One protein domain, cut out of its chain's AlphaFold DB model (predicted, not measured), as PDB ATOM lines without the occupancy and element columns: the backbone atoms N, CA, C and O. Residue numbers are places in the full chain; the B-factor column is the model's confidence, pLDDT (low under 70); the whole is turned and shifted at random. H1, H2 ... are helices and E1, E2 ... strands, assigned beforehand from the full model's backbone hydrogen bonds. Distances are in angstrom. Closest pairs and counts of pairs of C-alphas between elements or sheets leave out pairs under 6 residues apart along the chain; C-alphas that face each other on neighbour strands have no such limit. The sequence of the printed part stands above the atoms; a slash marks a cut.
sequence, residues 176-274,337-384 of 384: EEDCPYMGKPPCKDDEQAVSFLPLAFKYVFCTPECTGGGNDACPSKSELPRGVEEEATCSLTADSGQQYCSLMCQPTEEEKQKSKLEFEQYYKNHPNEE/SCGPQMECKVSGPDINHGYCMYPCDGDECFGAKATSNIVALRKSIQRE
ATOM      1  N   GLU A 176     -49.411 -12.595   8.012       42.84
ATOM      2  CA  GLU A 176     -48.175 -13.415   8.043       42.84
ATOM      3  C   GLU A 176     -46.894 -12.559   7.965       42.84
ATOM      4  O   GLU A 176     -45.849 -12.944   8.494       42.84
ATOM      5  N   GLU A 177     -46.995 -11.364   7.375       44.41
ATOM      6  CA  GLU A 177     -45.901 -10.404   7.208       44.41
ATOM      7  C   GLU A 177     -45.538  -9.639   8.500       44.41
ATOM      8  O   GLU A 177     -44.379  -9.266   8.665       44.41
ATOM      9  N   ASP A 178     -46.468  -9.478   9.454       53.00
ATOM     10  CA  ASP A 178     -46.266  -8.681  10.685       53.00
ATOM     11  C   ASP A 178     -45.890  -9.520  11.918       53.00
ATOM     12  O   ASP A 178     -45.626  -8.990  13.003       53.00
ATOM     13  N   CYS A 179     -45.852 -10.844  11.778       61.59
ATOM     14  CA  CYS A 179     -45.355 -11.713  12.834       61.59
ATOM     15  C   CYS A 179     -43.841 -11.531  12.993       61.59
ATOM     16  O   CYS A 179     -43.112 -11.665  12.004       61.59
ATOM     17  N   PRO A 180     -43.320 -11.283  14.206       72.25
ATOM     18  CA  PRO A 180     -41.889 -11.412  14.416       72.25
ATOM     19  C   PRO A 180     -41.499 -12.871  14.174       72.25
ATOM     20  O   PRO A 180     -42.231 -13.789  14.557       72.25
ATOM     21  N   TYR A 181     -40.349 -13.085  13.544       83.81
ATOM     22  CA  TYR A 181     -39.751 -14.408  13.550       83.81
ATOM     23  C   TYR A 181     -39.467 -14.829  14.986       83.81
ATOM     24  O   TYR A 181     -39.216 -14.006  15.867       83.81
ATOM     25  N   MET A 182     -39.466 -16.131  15.212       82.94
ATOM     26  CA  MET A 182     -39.216 -16.746  16.503       82.94
ATOM     27  C   MET A 182     -40.232 -16.372  17.583       82.94
ATOM     28  O   MET A 182     -39.899 -16.284  18.767       82.94
ATOM     29  N   GLY A 183     -41.477 -16.134  17.166       82.06
ATOM     30  CA  GLY A 183     -42.591 -15.792  18.040       82.06
ATOM     31  C   GLY A 183     -43.199 -16.982  18.791       82.06
ATOM     32  O   GLY A 183     -42.754 -18.134  18.703       82.06
ATOM     33  N   LYS A 184     -44.260 -16.687  19.551       80.25
ATOM     34  CA  LYS A 184     -45.129 -17.711  20.141       80.25
ATOM     35  C   LYS A 184     -45.952 -18.351  19.014       80.25
ATOM     36  O   LYS A 184     -46.371 -17.627  18.111       80.25
ATOM     37  N   PRO A 185     -46.247 -19.663  19.080       73.88
ATOM     38  CA  PRO A 185     -47.172 -20.289  18.150       73.88
ATOM     39  C   PRO A 185     -48.510 -19.541  18.048       73.88
ATOM     40  O   PRO A 185     -48.978 -18.978  19.047       73.88
ATOM     41  N   PRO A 186     -49.152 -19.577  16.871       73.19
ATOM     42  CA  PRO A 186     -48.805 -20.386  15.694       73.19
ATOM     43  C   PRO A 186     -47.615 -19.841  14.892       73.19
ATOM     44  O   PRO A 186     -47.412 -18.635  14.817       73.19
ATOM     45  N   CYS A 187     -46.834 -20.754  14.310       75.19
ATOM     46  CA  CYS A 187     -45.622 -20.424  13.560       75.19
ATOM     47  C   CYS A 187     -45.932 -19.969  12.137       75.19
ATOM     48  O   CYS A 187     -46.941 -20.397  11.566       75.19
ATOM     49  N   LYS A 188     -45.040 -19.149  11.569       78.31
ATOM     50  CA  LYS A 188     -45.063 -18.834  10.136       78.31
ATOM     51  C   LYS A 188     -44.866 -20.096   9.294       78.31
ATOM     52  O   LYS A 188     -44.384 -21.116   9.785       78.31
ATOM     53  N   ASP A 189     -45.220 -20.015   8.017       76.62
ATOM     54  CA  ASP A 189     -45.118 -21.145   7.088       76.62
ATOM     55  C   ASP A 189     -43.672 -21.638   6.864       76.62
ATOM     56  O   ASP A 189     -43.471 -22.808   6.538       76.62
ATOM     57  N   ASP A 190     -42.668 -20.785   7.071       80.00
ATOM     58  CA  ASP A 190     -41.241 -21.123   7.005       80.00
ATOM     59  C   ASP A 190     -40.613 -21.431   8.378       80.00
ATOM     60  O   ASP A 190     -39.410 -21.680   8.485       80.00
ATOM     61  N   GLU A 191     -41.427 -21.478   9.432       84.12
ATOM     62  CA  GLU A 191     -41.005 -21.778  10.791       84.12
ATOM     63  C   GLU A 191     -41.542 -23.122  11.281       84.12
ATOM     64  O   GLU A 191     -42.605 -23.607  10.891       84.12
ATOM     65  N   GLN A 192     -40.810 -23.724  12.214       79.94
ATOM     66  CA  GLN A 192     -41.218 -24.951  12.882       79.94
ATOM     67  C   GLN A 192     -41.410 -24.712  14.374       79.94
ATOM     68  O   GLN A 192     -40.624 -24.015  15.016       79.94
ATOM     69  N   ALA A 193     -42.461 -25.316  14.931       79.75
ATOM     70  CA  ALA A 193     -42.678 -25.336  16.368       79.75
ATOM     71  C   ALA A 193     -41.680 -26.304  17.005       79.75
ATOM     72  O   ALA A 193     -41.684 -27.508  16.728       79.75
ATOM     73  N   VAL A 194     -40.830 -25.770  17.870       79.75
ATOM     74  CA  VAL A 194     -39.751 -26.514  18.504       79.75
ATOM     75  C   VAL A 194     -39.940 -26.535  20.011       79.75
ATOM     76  O   VAL A 194     -40.277 -25.535  20.649       79.75
ATOM     77  N   SER A 195     -39.652 -27.696  20.598       78.12
ATOM     78  CA  SER A 195     -39.478 -27.835  22.034       78.12
ATOM     79  C   SER A 195     -38.418 -28.883  22.375       78.12
ATOM     80  O   SER A 195     -38.026 -29.703  21.545       78.12
ATOM     81  N   PHE A 196     -37.934 -28.850  23.614       75.56
ATOM     82  CA  PHE A 196     -36.930 -29.776  24.130       75.56
ATOM     83  C   PHE A 196     -37.569 -30.687  25.159       75.56
ATOM     84  O   PHE A 196     -38.295 -30.207  26.019       75.56
ATOM     85  N   LEU A 197     -37.254 -31.979  25.171       66.81
ATOM     86  CA  LEU A 197     -37.591 -32.806  26.330       66.81
ATOM     87  C   LEU A 197     -36.708 -32.417  27.529       66.81
ATOM     88  O   LEU A 197     -35.509 -32.182  27.351       66.81
ATOM     89  N   PRO A 198     -37.264 -32.345  28.754       67.56
ATOM     90  CA  PRO A 198     -38.648 -32.641  29.163       67.56
ATOM     91  C   PRO A 198     -39.616 -31.443  29.104       67.56
ATOM     92  O   PRO A 198     -40.749 -31.517  29.573       67.56
ATOM     93  N   LEU A 199     -39.170 -30.311  28.567       66.94
ATOM     94  CA  LEU A 199     -39.924 -29.061  28.455       66.94
ATOM     95  C   LEU A 199     -41.014 -29.078  27.367       66.94
ATOM     96  O   LEU A 199     -41.770 -28.112  27.284       66.94
ATOM     97  N   ALA A 200     -41.123 -30.171  26.599       58.91
ATOM     98  CA  ALA A 200     -42.038 -30.371  25.471       58.91
ATOM     99  C   ALA A 200     -43.470 -29.887  25.728       58.91
ATOM    100  O   ALA A 200     -44.095 -29.335  24.836       58.91
ATOM    101  N   PHE A 201     -43.972 -30.023  26.954       65.38
ATOM    102  CA  PHE A 201     -45.360 -29.699  27.302       65.38
ATOM    103  C   PHE A 201     -45.545 -28.352  28.010       65.38
ATOM    104  O   PHE A 201     -46.645 -28.039  28.448       65.38
ATOM    105  N   LYS A 202     -44.468 -27.582  28.202       78.75
ATOM    106  CA  LYS A 202     -44.491 -26.321  28.968       78.75
ATOM    107  C   LYS A 202     -43.877 -25.145  28.237       78.75
ATOM    108  O   LYS A 202     -44.119 -24.006  28.625       78.75
ATOM    109  N   TYR A 203     -43.042 -25.412  27.243       82.50
ATOM    110  CA  TYR A 203     -42.319 -24.380  26.529       82.50
ATOM    111  C   TYR A 203     -42.286 -24.708  25.051       82.50
ATOM    112  O   TYR A 203     -42.034 -25.847  24.670       82.50
ATOM    113  N   VAL A 204     -42.508 -23.701  24.223       82.94
ATOM    114  CA  VAL A 204     -42.475 -23.823  22.767       82.94
ATOM    115  C   VAL A 204     -41.997 -22.502  22.188       82.94
ATOM    116  O   VAL A 204     -42.151 -21.444  22.799       82.94
ATOM    117  N   PHE A 205     -41.390 -22.556  21.019       85.75
ATOM    118  CA  PHE A 205     -41.107 -21.377  20.219       85.75
ATOM    119  C   PHE A 205     -41.134 -21.775  18.751       85.75
ATOM    120  O   PHE A 205     -40.895 -22.936  18.406       85.75
ATOM    121  N   CYS A 206     -41.461 -20.816  17.901       87.62
ATOM    122  CA  CYS A 206     -41.306 -20.976  16.470       87.62
ATOM    123  C   CYS A 206     -39.854 -20.704  16.094       87.62
ATOM    124  O   CYS A 206     -39.169 -19.928  16.758       87.62
ATOM    125  N   THR A 207     -39.334 -21.380  15.080       88.88
ATOM    126  CA  THR A 207     -38.000 -21.071  14.576       88.88
ATOM    127  C   THR A 207     -37.858 -21.439  13.108       88.88
ATOM    128  O   THR A 207     -38.279 -22.535  12.721       88.88
ATOM    129  N   PRO A 208     -37.278 -20.554  12.282       90.25
ATOM    130  CA  PRO A 208     -36.986 -20.878  10.902       90.25
ATOM    131  C   PRO A 208     -35.791 -21.825  10.801       90.25
ATOM    132  O   PRO A 208     -34.917 -21.910  11.678       90.25
ATOM    133  N   GLU A 209     -35.755 -22.548   9.691       88.12
ATOM    134  CA  GLU A 209     -34.569 -23.281   9.272       88.12
ATOM    135  C   GLU A 209     -33.430 -22.301   8.961       88.12
ATOM    136  O   GLU A 209     -33.644 -21.222   8.413       88.12
ATOM    137  N   CYS A 210     -32.199 -22.686   9.279       90.25
ATOM    138  CA  CYS A 210     -31.022 -21.922   8.898       90.25
ATOM    139  C   CYS A 210     -30.816 -21.973   7.383       90.25
ATOM    140  O   CYS A 210     -30.294 -22.957   6.852       90.25
ATOM    141  N   THR A 211     -31.196 -20.909   6.679       82.06
ATOM    142  CA  THR A 211     -31.007 -20.808   5.231       82.06
ATOM    143  C   THR A 211     -29.787 -19.950   4.906       82.06
ATOM    144  O   THR A 211     -29.795 -18.746   5.130       82.06
ATOM    145  N   GLY A 212     -28.739 -20.548   4.335       69.81
ATOM    146  CA  GLY A 212     -27.511 -19.840   3.946       69.81
ATOM    147  C   GLY A 212     -26.312 -20.130   4.855       69.81
ATOM    148  O   GLY A 212     -26.410 -20.873   5.825       69.81
ATOM    149  N   GLY A 213     -25.137 -19.603   4.495       65.31
ATOM    150  CA  GLY A 213     -23.905 -19.766   5.274       65.31
ATOM    151  C   GLY A 213     -23.462 -18.449   5.904       65.31
ATOM    152  O   GLY A 213     -23.330 -17.457   5.192       65.31
ATOM    153  N   GLY A 214     -23.178 -18.452   7.209       67.88
ATOM    154  CA  GLY A 214     -22.687 -17.283   7.953       67.88
ATOM    155  C   GLY A 214     -23.733 -16.667   8.889       67.88
ATOM    156  O   GLY A 214     -24.660 -17.347   9.316       67.88
ATOM    157  N   ASN A 215     -23.559 -15.384   9.218       65.19
ATOM    158  CA  ASN A 215     -24.394 -14.659  10.189       65.19
ATOM    159  C   ASN A 215     -25.791 -14.294   9.654       65.19
ATOM    160  O   ASN A 215     -26.673 -13.991  10.445       65.19
ATOM    161  N   ASP A 216     -26.001 -14.370   8.336       74.19
ATOM    162  CA  ASP A 216     -27.284 -14.059   7.687       74.19
ATOM    163  C   ASP A 216     -28.208 -15.287   7.587       74.19
ATOM    164  O   ASP A 216     -29.224 -15.255   6.899       74.19
ATOM    165  N   ALA A 217     -27.843 -16.400   8.233       87.00
ATOM    166  CA  ALA A 217     -28.635 -17.628   8.208       87.00
ATOM    167  C   ALA A 217     -29.902 -17.553   9.080       87.00
ATOM    168  O   ALA A 217     -30.751 -18.436   8.982       87.00
ATOM    169  N   CYS A 218     -30.013 -16.521   9.925       90.50
ATOM    170  CA  CYS A 218     -31.131 -16.294  10.833       90.50
ATOM    171  C   CYS A 218     -31.700 -14.872  10.711       90.50
ATOM    172  O   CYS A 218     -30.982 -13.968  10.277       90.50
ATOM    173  N   PRO A 219     -32.962 -14.660  11.137       89.50
ATOM    174  CA  PRO A 219     -33.598 -13.348  11.139       89.50
ATOM    175  C   PRO A 219     -32.790 -12.300  11.902       89.50
ATOM    176  O   PRO A 219     -32.220 -12.562  12.967       89.50
ATOM    177  N   SER A 220     -32.775 -11.088  11.359       88.62
ATOM    178  CA  SER A 220     -32.109  -9.940  11.961       88.62
ATOM    179  C   SER A 220     -32.855  -9.447  13.204       88.62
ATOM    180  O   SER A 220     -34.048  -9.686  13.383       88.62
ATOM    181  N   LYS A 221     -32.184  -8.677  14.068       85.38
ATOM    182  CA  LYS A 221     -32.779  -8.168  15.318       85.38
ATOM    183  C   LYS A 221     -34.068  -7.354  15.122       85.38
ATOM    184  O   LYS A 221     -34.923  -7.361  15.999       85.38
ATOM    185  N   SER A 222     -34.222  -6.661  13.992       83.19
ATOM    186  CA  SER A 222     -35.455  -5.930  13.658       83.19
ATOM    187  C   SER A 222     -36.657  -6.836  13.395       83.19
ATOM    188  O   SER A 222     -37.786  -6.364  13.457       83.19
ATOM    189  N   GLU A 223     -36.413  -8.111  13.107       84.50
ATOM    190  CA  GLU A 223     -37.425  -9.115  12.785       84.50
ATOM    191  C   GLU A 223     -37.774 -10.005  13.990       84.50
ATOM    192  O   GLU A 223     -38.682 -10.828  13.901       84.50
ATOM    193  N   LEU A 224     -37.069  -9.843  15.116       84.94
ATOM    194  CA  LEU A 224     -37.286 -10.588  16.358       84.94
ATOM    195  C   LEU A 224     -38.385  -9.956  17.237       84.94
ATOM    196  O   LEU A 224     -38.737  -8.784  17.057       84.94
ATOM    197  N   PRO A 225     -38.917 -10.693  18.236       82.25
ATOM    198  CA  PRO A 225     -39.933 -10.167  19.138       82.25
ATOM    199  C   PRO A 225     -39.445  -8.932  19.905       82.25
ATOM    200  O   PRO A 225     -38.274  -8.804  20.271       82.25
ATOM    201  N   ARG A 226     -40.364  -8.006  20.203       74.81
ATOM    202  CA  ARG A 226     -40.022  -6.769  20.921       74.81
ATOM    203  C   ARG A 226     -39.383  -7.069  22.280       74.81
ATOM    204  O   ARG A 226     -39.887  -7.873  23.061       74.81
ATOM    205  N   GLY A 227     -38.309  -6.344  22.585       77.38
ATOM    206  CA  GLY A 227     -37.575  -6.472  23.845       77.38
ATOM    207  C   GLY A 227     -36.545  -7.600  23.865       77.38
ATOM    208  O   GLY A 227     -35.864  -7.752  24.875       77.38
ATOM    209  N   VAL A 228     -36.401  -8.359  22.775       82.88
ATOM    210  CA  VAL A 228     -35.279  -9.281  22.599       82.88
ATOM    211  C   VAL A 228     -34.032  -8.471  22.275       82.88
ATOM    212  O   VAL A 228     -33.983  -7.719  21.298       82.88
ATOM    213  N   GLU A 229     -33.020  -8.592  23.129       81.75
ATOM    214  CA  GLU A 229     -31.752  -7.891  22.928       81.75
ATOM    215  C   GLU A 229     -30.707  -8.751  22.213       81.75
ATOM    216  O   GLU A 229     -29.788  -8.186  21.613       81.75
ATOM    217  N   GLU A 230     -30.896 -10.069  22.234       81.12
ATOM    218  CA  GLU A 230     -30.008 -11.082  21.660       81.12
ATOM    219  C   GLU A 230     -30.184 -11.232  20.146       81.12
ATOM    220  O   GLU A 230     -31.255 -10.977  19.594       81.12
ATOM    221  N   GLU A 231     -29.126 -11.686  19.478       87.12
ATOM    222  CA  GLU A 231     -29.159 -12.051  18.060       87.12
ATOM    223  C   GLU A 231     -29.508 -13.537  17.894       87.12
ATOM    224  O   GLU A 231     -29.099 -14.392  18.690       87.12
ATOM    225  N   ALA A 232     -30.277 -13.859  16.852       90.62
ATOM    226  CA  ALA A 232     -30.604 -15.239  16.522       90.62
ATOM    227  C   ALA A 232     -29.389 -15.953  15.916       90.62
ATOM    228  O   ALA A 232     -28.713 -15.430  15.035       90.62
ATOM    229  N   THR A 233     -29.118 -17.173  16.381       89.56
ATOM    230  CA  THR A 233     -27.970 -17.976  15.934       89.56
ATOM    231  C   THR A 233     -28.384 -19.389  15.541       89.56
ATOM    232  O   THR A 233     -29.261 -19.994  16.167       89.56
ATOM    233  N   CYS A 234     -27.709 -19.946  14.535       90.19
ATOM    234  CA  CYS A 234     -27.854 -21.337  14.101       90.19
ATOM    235  C   CYS A 234     -27.194 -22.305  15.087       90.19
ATOM    236  O   CYS A 234     -26.103 -22.814  14.838       90.19
ATOM    237  N   SER A 235     -27.834 -22.538  16.236       86.06
ATOM    238  CA  SER A 235     -27.299 -23.424  17.286       86.06
ATOM    239  C   SER A 235     -28.113 -24.703  17.492       86.06
ATOM    240  O   SER A 235     -27.673 -25.629  18.179       86.06
ATOM    241  N   LEU A 236     -29.301 -24.777  16.896       82.50
ATOM    242  CA  LEU A 236     -30.168 -25.939  16.994       82.50
ATOM    243  C   LEU A 236     -29.872 -26.902  15.862       82.50
ATOM    244  O   LEU A 236     -29.634 -26.492  14.731       82.50
ATOM    245  N   THR A 237     -29.891 -28.194  16.163       81.38
ATOM    246  CA  THR A 237     -29.692 -29.241  15.165       81.38
ATOM    247  C   THR A 237     -30.736 -30.322  15.380       81.38
ATOM    248  O   THR A 237     -30.824 -30.910  16.460       81.38
ATOM    249  N   ALA A 238     -31.555 -30.550  14.362       74.50
ATOM    250  CA  ALA A 238     -32.496 -31.654  14.340       74.50
ATOM    251  C   ALA A 238     -31.782 -32.978  14.084       74.50
ATOM    252  O   ALA A 238     -30.655 -33.018  13.592       74.50
ATOM    253  N   ASP A 239     -32.467 -34.084  14.367       67.69
ATOM    254  CA  ASP A 239     -31.931 -35.426  14.120       67.69
ATOM    255  C   ASP A 239     -31.659 -35.702  12.632       67.69
ATOM    256  O   ASP A 239     -30.830 -36.547  12.299       67.69
ATOM    257  N   SER A 240     -32.307 -34.955  11.733       74.44
ATOM    258  CA  SER A 240     -32.023 -34.954  10.293       74.44
ATOM    259  C   SER A 240     -30.676 -34.311   9.930       74.44
ATOM    260  O   SER A 240     -30.253 -34.411   8.781       74.44
ATOM    261  N   GLY A 241     -30.009 -33.645  10.878       79.12
ATOM    262  CA  GLY A 241     -28.839 -32.797  10.645       79.12
ATOM    263  C   GLY A 241     -29.190 -31.363  10.237       79.12
ATOM    264  O   GLY A 241     -28.289 -30.537  10.103       79.12
ATOM    265  N   GLN A 242     -30.480 -31.058  10.070       80.31
ATOM    266  CA  GLN A 242     -30.959 -29.726   9.722       80.31
ATOM    267  C   GLN A 242     -30.706 -28.737  10.865       80.31
ATOM    268  O   GLN A 242     -30.946 -29.065  12.030       80.31
ATOM    269  N   GLN A 243     -30.225 -27.537  10.538       87.00
ATOM    270  CA  GLN A 243     -29.987 -26.482  11.524       87.00
ATOM    271  C   GLN A 243     -31.162 -25.509  11.607       87.00
ATOM    272  O   GLN A 243     -31.777 -25.203  10.588       87.00
ATOM    273  N   TYR A 244     -31.440 -25.018  12.814       88.81
ATOM    274  CA  TYR A 244     -32.503 -24.049  13.088       88.81
ATOM    275  C   TYR A 244     -31.984 -22.886  13.930       88.81
ATOM    276  O   TYR A 244     -31.014 -23.020  14.693       88.81
ATOM    277  N   CYS A 245     -32.661 -21.751  13.811       92.12
ATOM    278  CA  CYS A 245     -32.331 -20.555  14.565       92.12
ATOM    279  C   CYS A 245     -32.714 -20.687  16.047       92.12
ATOM    280  O   CYS A 245     -33.666 -21.364  16.435       92.12
ATOM    281  N   SER A 246     -31.960 -20.035  16.921       90.06
ATOM    282  CA  SER A 246     -32.226 -19.988  18.363       90.06
ATOM    283  C   SER A 246     -31.820 -18.652  18.947       90.06
ATOM    284  O   SER A 246     -30.789 -18.095  18.573       90.06
ATOM    285  N   LEU A 247     -32.599 -18.198  19.924       91.56
ATOM    286  CA  LEU A 247     -32.230 -17.100  20.801       91.56
ATOM    287  C   LEU A 247     -31.553 -17.695  22.032       91.56
ATOM    288  O   LEU A 247     -32.199 -18.347  22.856       91.56
ATOM    289  N   MET A 248     -30.236 -17.530  22.113       88.81
ATOM    290  CA  MET A 248     -29.458 -17.982  23.260       88.81
ATOM    291  C   MET A 248     -29.538 -16.948  24.378       88.81
ATOM    292  O   MET A 248     -29.536 -15.751  24.128       88.81
ATOM    293  N   CYS A 249     -29.576 -17.413  25.619       90.88
ATOM    294  CA  CYS A 249     -29.578 -16.547  26.792       90.88
ATOM    295  C   CYS A 249     -28.603 -17.055  27.848       90.88
ATOM    296  O   CYS A 249     -28.226 -18.233  27.866       90.88
ATOM    297  N   GLN A 250     -28.201 -16.166  28.754       90.38
ATOM    298  CA  GLN A 250     -27.409 -16.522  29.927       90.38
ATOM    299  C   GLN A 250     -28.337 -16.696  31.137       90.38
ATOM    300  O   GLN A 250     -28.798 -15.698  31.691       90.38
ATOM    301  N   PRO A 251     -28.636 -17.939  31.554       88.56
ATOM    302  CA  PRO A 251     -29.523 -18.178  32.681       88.56
ATOM    303  C   PRO A 251     -28.848 -17.758  33.987       88.56
ATOM    304  O   PRO A 251     -27.668 -18.040  34.225       88.56
ATOM    305  N   THR A 252     -29.624 -17.141  34.869       89.50
ATOM    306  CA  THR A 252     -29.246 -16.893  36.261       89.50
ATOM    307  C   THR A 252     -29.045 -18.210  37.018       89.50
ATOM    308  O   THR A 252     -29.569 -19.260  36.640       89.50
ATOM    309  N   GLU A 253     -28.310 -18.178  38.133       88.50
ATOM    310  CA  GLU A 253     -28.135 -19.370  38.981       88.50
ATOM    311  C   GLU A 253     -29.472 -19.915  39.513       88.50
ATOM    312  O   GLU A 253     -29.634 -21.127  39.652       88.50
ATOM    313  N   GLU A 254     -30.453 -19.040  39.746       89.44
ATOM    314  CA  GLU A 254     -31.812 -19.433  40.130       89.44
ATOM    315  C   GLU A 254     -32.527 -20.185  38.995       89.44
ATOM    316  O   GLU A 254     -33.090 -21.257  39.222       89.44
ATOM    317  N   GLU A 255     -32.446 -19.696  37.753       86.06
ATOM    318  CA  GLU A 255     -33.025 -20.366  36.576       86.06
ATOM    319  C   GLU A 255     -32.354 -21.712  36.281       86.06
ATOM    320  O   GLU A 255     -33.041 -22.684  35.939       86.06
ATOM    321  N   LYS A 256     -31.030 -21.808  36.470       86.31
ATOM    322  CA  LYS A 256     -30.290 -23.077  36.379       86.31
ATOM    323  C   LYS A 256     -30.791 -24.079  37.420       86.31
ATOM    324  O   LYS A 256     -31.084 -25.224  37.075       86.31
ATOM    325  N   GLN A 257     -30.938 -23.655  38.679       87.69
ATOM    326  CA  GLN A 257     -31.446 -24.511  39.758       87.69
ATOM    327  C   GLN A 257     -32.892 -24.952  39.520       87.69
ATOM    328  O   GLN A 257     -33.202 -26.134  39.684       87.69
ATOM    329  N   LYS A 258     -33.766 -24.035  39.085       86.69
ATOM    330  CA  LYS A 258     -35.161 -24.341  38.747       86.69
ATOM    331  C   LYS A 258     -35.242 -25.365  37.615       86.69
ATOM    332  O   LYS A 258     -35.923 -26.377  37.764       86.69
ATOM    333  N   SER A 259     -34.490 -25.156  36.534       81.88
ATOM    334  CA  SER A 259     -34.460 -26.076  35.388       81.88
ATOM    335  C   SER A 259     -33.924 -27.458  35.782       81.88
ATOM    336  O   SER A 259     -34.473 -28.478  35.367       81.88
ATOM    337  N   LYS A 260     -32.897 -27.515  36.642       84.12
ATOM    338  CA  LYS A 260     -32.373 -28.776  37.187       84.12
ATOM    339  C   LYS A 260     -33.432 -29.538  37.987       84.12
ATOM    340  O   LYS A 260     -33.598 -30.737  37.775       84.12
ATOM    341  N   LEU A 261     -34.162 -28.852  38.869       86.50
ATOM    342  CA  LEU A 261     -35.231 -29.460  39.662       86.50
ATOM    343  C   LEU A 261     -36.362 -29.992  38.769       86.50
ATOM    344  O   LEU A 261     -36.852 -31.096  38.995       86.50
ATOM    345  N   GLU A 262     -36.765 -29.228  37.749       83.12
ATOM    346  CA  GLU A 262     -37.788 -29.643  36.780       83.12
ATOM    347  C   GLU A 262     -37.362 -30.906  36.021       83.12
ATOM    348  O   GLU A 262     -38.155 -31.839  35.878       83.12
ATOM    349  N   PHE A 263     -36.094 -30.977  35.607       81.69
ATOM    350  CA  PHE A 263     -35.524 -32.153  34.952       81.69
ATOM    351  C   PHE A 263     -35.536 -33.369  35.889       81.69
ATOM    352  O   PHE A 263     -36.069 -34.419  35.539       81.69
ATOM    353  N   GLU A 264     -35.020 -33.229  37.114       83.94
ATOM    354  CA  GLU A 264     -35.008 -34.305  38.114       83.94
ATOM    355  C   GLU A 264     -36.422 -34.811  38.447       83.94
ATOM    356  O   GLU A 264     -36.646 -36.020  38.534       83.94
ATOM    357  N   GLN A 265     -37.392 -33.903  38.598       86.12
ATOM    358  CA  GLN A 265     -38.792 -34.260  38.838       86.12
ATOM    359  C   GLN A 265     -39.405 -35.017  37.659       86.12
ATOM    360  O   GLN A 265     -40.114 -36.000  37.880       86.12
ATOM    361  N   TYR A 266     -39.119 -34.598  36.425       82.56
ATOM    362  CA  TYR A 266     -39.620 -35.274  35.233       82.56
ATOM    363  C   TYR A 266     -39.168 -36.735  35.179       82.56
ATOM    364  O   TYR A 266     -40.014 -37.625  35.122       82.56
ATOM    365  N   TYR A 267     -37.862 -37.001  35.282       79.75
ATOM    366  CA  TYR A 267     -37.340 -38.376  35.209       79.75
ATOM    367  C   TYR A 267     -37.718 -39.224  36.418       79.75
ATOM    368  O   TYR A 267     -37.877 -40.437  36.300       79.75
ATOM    369  N   LYS A 268     -37.920 -38.602  37.583       85.94
ATOM    370  CA  LYS A 268     -38.475 -39.303  38.744       85.94
ATOM    371  C   LYS A 268     -39.896 -39.807  38.476       85.94
ATOM    372  O   LYS A 268     -40.247 -40.891  38.938       85.94
ATOM    373  N   ASN A 269     -40.697 -39.031  37.750       81.56
ATOM    374  CA  ASN A 269     -42.076 -39.382  37.412       81.56
ATOM    375  C   ASN A 269     -42.174 -40.299  36.181       81.56
ATOM    376  O   ASN A 269     -43.159 -41.021  36.051       81.56
ATOM    377  N   HIS A 270     -41.140 -40.326  35.337       78.31
ATOM    378  CA  HIS A 270     -41.067 -41.146  34.125       78.31
ATOM    379  C   HIS A 270     -39.848 -42.090  34.164       78.31
ATOM    380  O   HIS A 270     -38.960 -42.005  33.318       78.31
ATOM    381  N   PRO A 271     -39.774 -43.028  35.131       74.31
ATOM    382  CA  PRO A 271     -38.594 -43.878  35.339       74.31
ATOM    383  C   PRO A 271     -38.313 -44.856  34.187       74.31
ATOM    384  O   PRO A 271     -37.228 -45.427  34.121       74.31
ATOM    385  N   ASN A 272     -39.290 -45.062  33.300       75.19
ATOM    386  CA  ASN A 272     -39.178 -45.926  32.124       75.19
ATOM    387  C   ASN A 272     -38.836 -45.144  30.843       75.19
ATOM    388  O   ASN A 272     -38.727 -45.749  29.780       75.19
ATOM    389  N   GLU A 273     -38.698 -43.819  30.926       64.44
ATOM    390  CA  GLU A 273     -38.350 -42.961  29.798       64.44
ATOM    391  C   GLU A 273     -36.829 -42.738  29.807       64.44
ATOM    392  O   GLU A 273     -36.261 -42.203  30.761       64.44
ATOM    393  N   GLU A 274     -36.130 -43.251  28.791       53.72
ATOM    394  CA  GLU A 274     -34.665 -43.209  28.753       53.72
ATOM    395  C   GLU A 274     -34.154 -41.760  28.652       53.72
ATOM    396  O   GLU A 274     -34.462 -41.038  27.707       53.72
ATOM    397  N   SER A 337     -32.328 -11.620  28.984       83.56
ATOM    398  CA  SER A 337     -32.158 -10.981  27.664       83.56
ATOM    399  C   SER A 337     -33.151 -11.452  26.582       83.56
ATOM    400  O   SER A 337     -33.224 -10.896  25.487       83.56
ATOM    401  N   CYS A 338     -33.986 -12.429  26.938       84.00
ATOM    402  CA  CYS A 338     -35.118 -12.965  26.194       84.00
ATOM    403  C   CYS A 338     -36.318 -12.016  26.045       84.00
ATOM    404  O   CYS A 338     -37.320 -12.382  25.437       84.00
ATOM    405  N   GLY A 339     -36.263 -10.811  26.606       84.06
ATOM    406  CA  GLY A 339     -37.399  -9.898  26.598       84.06
ATOM    407  C   GLY A 339     -38.521 -10.316  27.562       84.06
ATOM    408  O   GLY A 339     -38.383 -11.263  28.334       84.06
ATOM    409  N   PRO A 340     -39.642  -9.576  27.575       79.69
ATOM    410  CA  PRO A 340     -40.639  -9.669  28.644       79.69
ATOM    411  C   PRO A 340     -41.581 -10.877  28.549       79.69
ATOM    412  O   PRO A 340     -42.294 -11.152  29.512       79.69
ATOM    413  N   GLN A 341     -41.628 -11.564  27.404       80.69
ATOM    414  CA  GLN A 341     -42.589 -12.644  27.139       80.69
ATOM    415  C   GLN A 341     -41.971 -14.043  27.097       80.69
ATOM    416  O   GLN A 341     -42.705 -15.028  27.043       80.69
ATOM    417  N   MET A 342     -40.643 -14.136  27.108       86.06
ATOM    418  CA  MET A 342     -39.924 -15.402  27.050       86.06
ATOM    419  C   MET A 342     -39.155 -15.634  28.343       86.06
ATOM    420  O   MET A 342     -38.661 -14.701  28.975       86.06
ATOM    421  N   GLU A 343     -39.022 -16.901  28.713       88.94
ATOM    422  CA  GLU A 343     -38.185 -17.329  29.827       88.94
ATOM    423  C   GLU A 343     -36.888 -17.943  29.296       88.94
ATOM    424  O   GLU A 343     -36.901 -18.693  28.317       88.94
ATOM    425  N   CYS A 344     -35.769 -17.677  29.974       90.94
ATOM    426  CA  CYS A 344     -34.515 -18.354  29.673       90.94
ATOM    427  C   CYS A 344     -34.552 -19.788  30.226       90.94
ATOM    428  O   CYS A 344     -34.532 -20.010  31.440       90.94
ATOM    429  N   LYS A 345     -34.632 -20.783  29.336       89.44
ATOM    430  CA  LYS A 345     -34.725 -22.205  29.691       89.44
ATOM    431  C   LYS A 345     -33.444 -22.958  29.411       89.44
ATOM    432  O   LYS A 345     -32.830 -22.843  28.355       89.44
ATOM    433  N   VAL A 346     -33.063 -23.799  30.360       87.00
ATOM    434  CA  VAL A 346     -31.815 -24.548  30.313       87.00
ATOM    435  C   VAL A 346     -32.137 -25.990  29.906       87.00
ATOM    436  O   VAL A 346     -32.745 -26.732  30.666       87.00
ATOM    437  N   SER A 347     -31.733 -26.414  28.705       74.06
ATOM    438  CA  SER A 347     -31.946 -27.785  28.193       74.06
ATOM    439  C   SER A 347     -31.120 -28.908  28.885       74.06
ATOM    440  O   SER A 347     -31.057 -30.028  28.376       74.06
ATOM    441  N   GLY A 348     -30.471 -28.656  30.028       74.19
ATOM    442  CA  GLY A 348     -29.688 -29.666  30.749       74.19
ATOM    443  C   GLY A 348     -28.976 -29.142  32.006       74.19
ATOM    444  O   GLY A 348     -28.870 -27.935  32.194       74.19
ATOM    445  N   PRO A 349     -28.468 -30.031  32.875       63.34
ATOM    446  CA  PRO A 349     -27.908 -29.651  34.176       63.34
ATOM    447  C   PRO A 349     -26.555 -28.919  34.112       63.34
ATOM    448  O   PRO A 349     -26.245 -28.173  35.036       63.34
ATOM    449  N   ASP A 350     -25.777 -29.095  33.035       65.62
ATOM    450  CA  ASP A 350     -24.366 -28.660  32.962       65.62
ATOM    451  C   ASP A 350     -24.085 -27.614  31.866       65.62
ATOM    452  O   ASP A 350     -22.953 -27.454  31.408       65.62
ATOM    453  N   ILE A 351     -25.111 -26.909  31.391       73.44
ATOM    454  CA  ILE A 351     -24.965 -25.932  30.307       73.44
ATOM    455  C   ILE A 351     -24.997 -24.500  30.849       73.44
ATOM    456  O   ILE A 351     -25.909 -24.090  31.562       73.44
ATOM    457  N   ASN A 352     -23.994 -23.713  30.457       83.50
ATOM    458  CA  ASN A 352     -23.876 -22.296  30.822       83.50
ATOM    459  C   ASN A 352     -24.770 -21.368  29.986       83.50
ATOM    460  O   ASN A 352     -24.777 -20.164  30.220       83.50
ATOM    461  N   HIS A 353     -25.519 -21.922  29.033       86.56
ATOM    462  CA  HIS A 353     -26.391 -21.182  28.129       86.56
ATOM    463  C   HIS A 353     -27.773 -21.827  28.099       86.56
ATOM    464  O   HIS A 353     -27.887 -23.059  28.092       86.56
ATOM    465  N   GLY A 354     -28.802 -20.992  28.059       89.75
ATOM    466  CA  GLY A 354     -30.192 -21.371  27.862       89.75
ATOM    467  C   GLY A 354     -30.710 -20.931  26.496       89.75
ATOM    468  O   GLY A 354     -29.972 -20.372  25.684       89.75
ATOM    469  N   TYR A 355     -31.993 -21.183  26.280       90.44
ATOM    470  CA  TYR A 355     -32.760 -20.726  25.132       90.44
ATOM    471  C   TYR A 355     -33.942 -19.895  25.606       90.44
ATOM    472  O   TYR A 355     -34.593 -20.258  26.586       90.44
ATOM    473  N   CYS A 356     -34.231 -18.807  24.907       91.75
ATOM    474  CA  CYS A 356     -35.446 -18.040  25.133       91.75
ATOM    475  C   CYS A 356     -36.638 -18.816  24.576       91.75
ATOM    476  O   CYS A 356     -36.668 -19.137  23.391       91.75
ATOM    477  N   MET A 357     -37.592 -19.155  25.441       89.25
ATOM    478  CA  MET A 357     -38.773 -19.928  25.061       89.25
ATOM    479  C   MET A 357     -40.035 -19.305  25.651       89.25
ATOM    480  O   MET A 357     -40.002 -18.758  26.756       89.25
ATOM    481  N   TYR A 358     -41.162 -19.436  24.951       87.75
ATOM    482  CA  TYR A 358     -42.443 -18.979  25.477       87.75
ATOM    483  C   TYR A 358     -42.999 -20.001  26.470       87.75
ATOM    484  O   TYR A 358     -43.056 -21.190  26.136       87.75
ATOM    485  N   PRO A 359     -43.407 -19.574  27.682       84.69
ATOM    486  CA  PRO A 359     -44.166 -20.425  28.581       84.69
ATOM    487  C   PRO A 359     -45.520 -20.744  27.959       84.69
ATOM    488  O   PRO A 359     -46.083 -19.976  27.172       84.69
ATOM    489  N   CYS A 360     -46.013 -21.918  28.305       79.06
ATOM    490  CA  CYS A 360     -47.053 -22.562  27.551       79.06
ATOM    491  C   CYS A 360     -47.965 -23.323  28.518       79.06
ATOM    492  O   CYS A 360     -47.509 -24.219  29.233       79.06
ATOM    493  N   ASP A 361     -49.230 -22.908  28.587       72.94
ATOM    494  CA  ASP A 361     -50.201 -23.407  29.557       72.94
ATOM    495  C   ASP A 361     -51.122 -24.448  28.895       72.94
ATOM    496  O   ASP A 361     -52.110 -24.117  28.245       72.94
ATOM    497  N   GLY A 362     -50.800 -25.732  29.074       64.44
ATOM    498  CA  GLY A 362     -51.661 -26.848  28.667       64.44
ATOM    499  C   GLY A 362     -51.653 -27.160  27.166       64.44
ATOM    500  O   GLY A 362     -50.636 -27.018  26.491       64.44
ATOM    501  N   ASP A 363     -52.794 -27.622  26.647       55.75
ATOM    502  CA  ASP A 363     -52.937 -28.119  25.266       55.75
ATOM    503  C   ASP A 363     -52.860 -27.002  24.199       55.75
ATOM    504  O   ASP A 363     -52.783 -27.281  23.004       55.75
ATOM    505  N   GLU A 364     -52.825 -25.729  24.613       54.81
ATOM    506  CA  GLU A 364     -52.751 -24.559  23.723       54.81
ATOM    507  C   GLU A 364     -51.417 -24.444  22.959       54.81
ATOM    508  O   GLU A 364     -51.316 -23.707  21.979       54.81
ATOM    509  N   CYS A 365     -50.384 -25.177  23.381       57.59
ATOM    510  CA  CYS A 365     -49.040 -25.124  22.794       57.59
ATOM    511  C   CYS A 365     -48.956 -25.693  21.384       57.59
ATOM    512  O   CYS A 365     -48.079 -25.322  20.602       57.59
ATOM    513  N   PHE A 366     -49.865 -26.607  21.072       56.84
ATOM    514  CA  PHE A 366     -49.865 -27.344  19.829       56.84
ATOM    515  C   PHE A 366     -51.179 -27.067  19.116       56.84
ATOM    516  O   PHE A 366     -52.080 -27.901  19.087       56.84
ATOM    517  N   GLY A 367     -51.291 -25.871  18.526       47.88
ATOM    518  CA  GLY A 367     -52.347 -25.601  17.550       47.88
ATOM    519  C   GLY A 367     -52.395 -26.723  16.503       47.88
ATOM    520  O   GLY A 367     -51.379 -27.364  16.236       47.88
ATOM    521  N   ALA A 368     -53.555 -26.984  15.900       35.94
ATOM    522  CA  ALA A 368     -53.804 -28.182  15.082       35.94
ATOM    523  C   ALA A 368     -52.806 -28.443  13.921       35.94
ATOM    524  O   ALA A 368     -52.754 -29.558  13.412       35.94
ATOM    525  N   LYS A 369     -52.002 -27.445  13.510       38.88
ATOM    526  CA  LYS A 369     -50.917 -27.565  12.508       38.88
ATOM    527  C   LYS A 369     -49.570 -28.024  13.117       38.88
ATOM    528  O   LYS A 369     -48.746 -28.601  12.418       38.88
ATOM    529  N   ALA A 370     -49.339 -27.788  14.413       38.00
ATOM    530  CA  ALA A 370     -48.102 -28.133  15.118       38.00
ATOM    531  C   ALA A 370     -48.023 -29.622  15.486       38.00
ATOM    532  O   ALA A 370     -46.934 -30.189  15.486       38.00
ATOM    533  N   THR A 371     -49.157 -30.288  15.729       36.41
ATOM    534  CA  THR A 371     -49.186 -31.719  16.083       36.41
ATOM    535  C   THR A 371     -48.674 -32.639  14.971       36.41
ATOM    536  O   THR A 371     -48.231 -33.744  15.274       36.41
ATOM    537  N   SER A 372     -48.662 -32.204  13.703       33.25
ATOM    538  CA  SER A 372     -48.104 -33.008  12.607       33.25
ATOM    539  C   SER A 372     -46.581 -32.904  12.448       33.25
ATOM    540  O   SER A 372     -45.997 -33.828  11.893       33.25
ATOM    541  N   ASN A 373     -45.930 -31.835  12.936       41.66
ATOM    542  CA  ASN A 373     -44.515 -31.532  12.656       41.66
ATOM    543  C   ASN A 373     -43.745 -31.023  13.897       41.66
ATOM    544  O   ASN A 373     -43.013 -30.038  13.811       41.66
ATOM    545  N   ILE A 374     -43.889 -31.665  15.061       47.59
ATOM    546  CA  ILE A 374     -42.989 -31.377  16.191       47.59
ATOM    547  C   ILE A 374     -41.621 -31.981  15.874       47.59
ATOM    548  O   ILE A 374     -41.470 -33.203  15.816       47.59
ATOM    549  N   VAL A 375     -40.610 -31.130  15.711       50.16
ATOM    550  CA  VAL A 375     -39.223 -31.583  15.603       50.16
ATOM    551  C   VAL A 375     -38.623 -31.693  16.996       50.16
ATOM    552  O   VAL A 375     -38.389 -30.697  17.681       50.16
ATOM    553  N   ALA A 376     -38.353 -32.928  17.418       52.47
ATOM    554  CA  ALA A 376     -37.523 -33.184  18.582       52.47
ATOM    555  C   ALA A 376     -36.068 -32.826  18.241       52.47
ATOM    556  O   ALA A 376     -35.495 -33.337  17.278       52.47
ATOM    557  N   LEU A 377     -35.474 -31.924  19.021       46.09
ATOM    558  CA  LEU A 377     -34.092 -31.495  18.827       46.09
ATOM    559  C   LEU A 377     -33.154 -32.132  19.847       46.09
ATOM    560  O   LEU A 377     -33.453 -32.199  21.043       46.09
ATOM    561  N   ARG A 378     -31.951 -32.490  19.389       47.50
ATOM    562  CA  ARG A 378     -30.832 -32.879  20.250       47.50
ATOM    563  C   ARG A 378     -29.781 -31.773  20.241       47.50
ATOM    564  O   ARG A 378     -29.391 -31.282  19.187       47.50
ATOM    565  N   LYS A 379     -29.259 -31.397  21.415       43.56
ATOM    566  CA  LYS A 379     -28.132 -30.454  21.484       43.56
ATOM    567  C   LYS A 379     -26.908 -31.017  20.758       43.56
ATOM    568  O   LYS A 379     -26.361 -32.045  21.156       43.56
ATOM    569  N   SER A 380     -26.434 -30.270  19.768       36.66
ATOM    570  CA  SER A 380     -25.093 -30.364  19.203       36.66
ATOM    571  C   SER A 380     -24.255 -29.236  19.812       36.66
ATOM    572  O   SER A 380     -24.339 -28.092  19.381       36.66
ATOM    573  N   ILE A 381     -23.462 -29.531  20.847       35.22
ATOM    574  CA  ILE A 381     -22.387 -28.621  21.269       35.22
ATOM    575  C   ILE A 381     -21.200 -28.913  20.351       35.22
ATOM    576  O   ILE A 381     -20.416 -29.829  20.615       35.22
ATOM    577  N   GLN A 382     -21.091 -28.171  19.251       30.23
ATOM    578  CA  GLN A 382     -19.813 -28.031  18.562       30.23
ATOM    579  C   GLN A 382     -19.010 -26.922  19.247       30.23
ATOM    580  O   GLN A 382     -19.551 -25.908  19.675       30.23
ATOM    581  N   ARG A 383     -17.733 -27.233  19.450       30.20
ATOM    582  CA  ARG A 383     -16.751 -26.496  20.244       30.20
ATOM    583  C   ARG A 383     -16.464 -25.129  19.633       30.20
ATOM    584  O   ARG A 383     -16.212 -25.084  18.434       30.20
ATOM    585  N   GLU A 384     -16.292 -24.132  20.494       30.78
ATOM    586  CA  GLU A 384     -15.071 -23.313  20.523       30.78
ATOM    587  C   GLU A 384     -14.563 -23.215  21.964       30.78
ATOM    588  O   GLU A 384     -15.395 -22.978  22.874       30.78
TER     589      GLU A 384
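What this domain is: This is residues 176 to 274 and 337 to 384 of the 384 residues of an uncharacterized protein of Fragilariopsis cylindrus CCMP1102 (UniProt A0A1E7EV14). Amid little regular structure, hairpins E1-E2, E3-E4 and E5-E6 join through E6 into a strongly twisted, branched antiparallel sheet, from which H1 reaches outward. Of 147 printed residues, 54 are in named elements, ordered E1 E2 E3 E4 H1 E5 E6 H2; the class is mixed. It is compact, radius of gyration of the C-alphas 14.8 A, spanning 43 by 38 by 32 A.

Where its parts are: E1 is residues 191 to 195, from C-alpha 191 at (-41.005, -21.778, 10.791); E2 is residues 203 to 208; E3 is residues 232 to 237; E4 is residues 243 to 249; H1 is residues 253 to 269, 24.4 A from first to last C-alpha; E5 is residues 343 to 345; E6 is residues 354 to 359; H2 is residues 362 to 365, ending at C-alpha 365 at (-49.040, -25.124, 22.794).

How they stand to each other: E5 and E6 are antiparallel; N 355 and O 345 are 2.8 A apart, within hydrogen-bond range. H1 and H2 only graze the sheet; H1's Ser 259 and E5's Lys 345 are their closest C-alphas, 6.9 A. In H1 every O i to N i+4 pair is within range.

The domain as a whole: Residues 275 to 336 are not printed; C-alphas 274 and 337 are 32.3 A apart. The E2 to E3 link is long. Confidence is low at, for instance, residues 362 to 384.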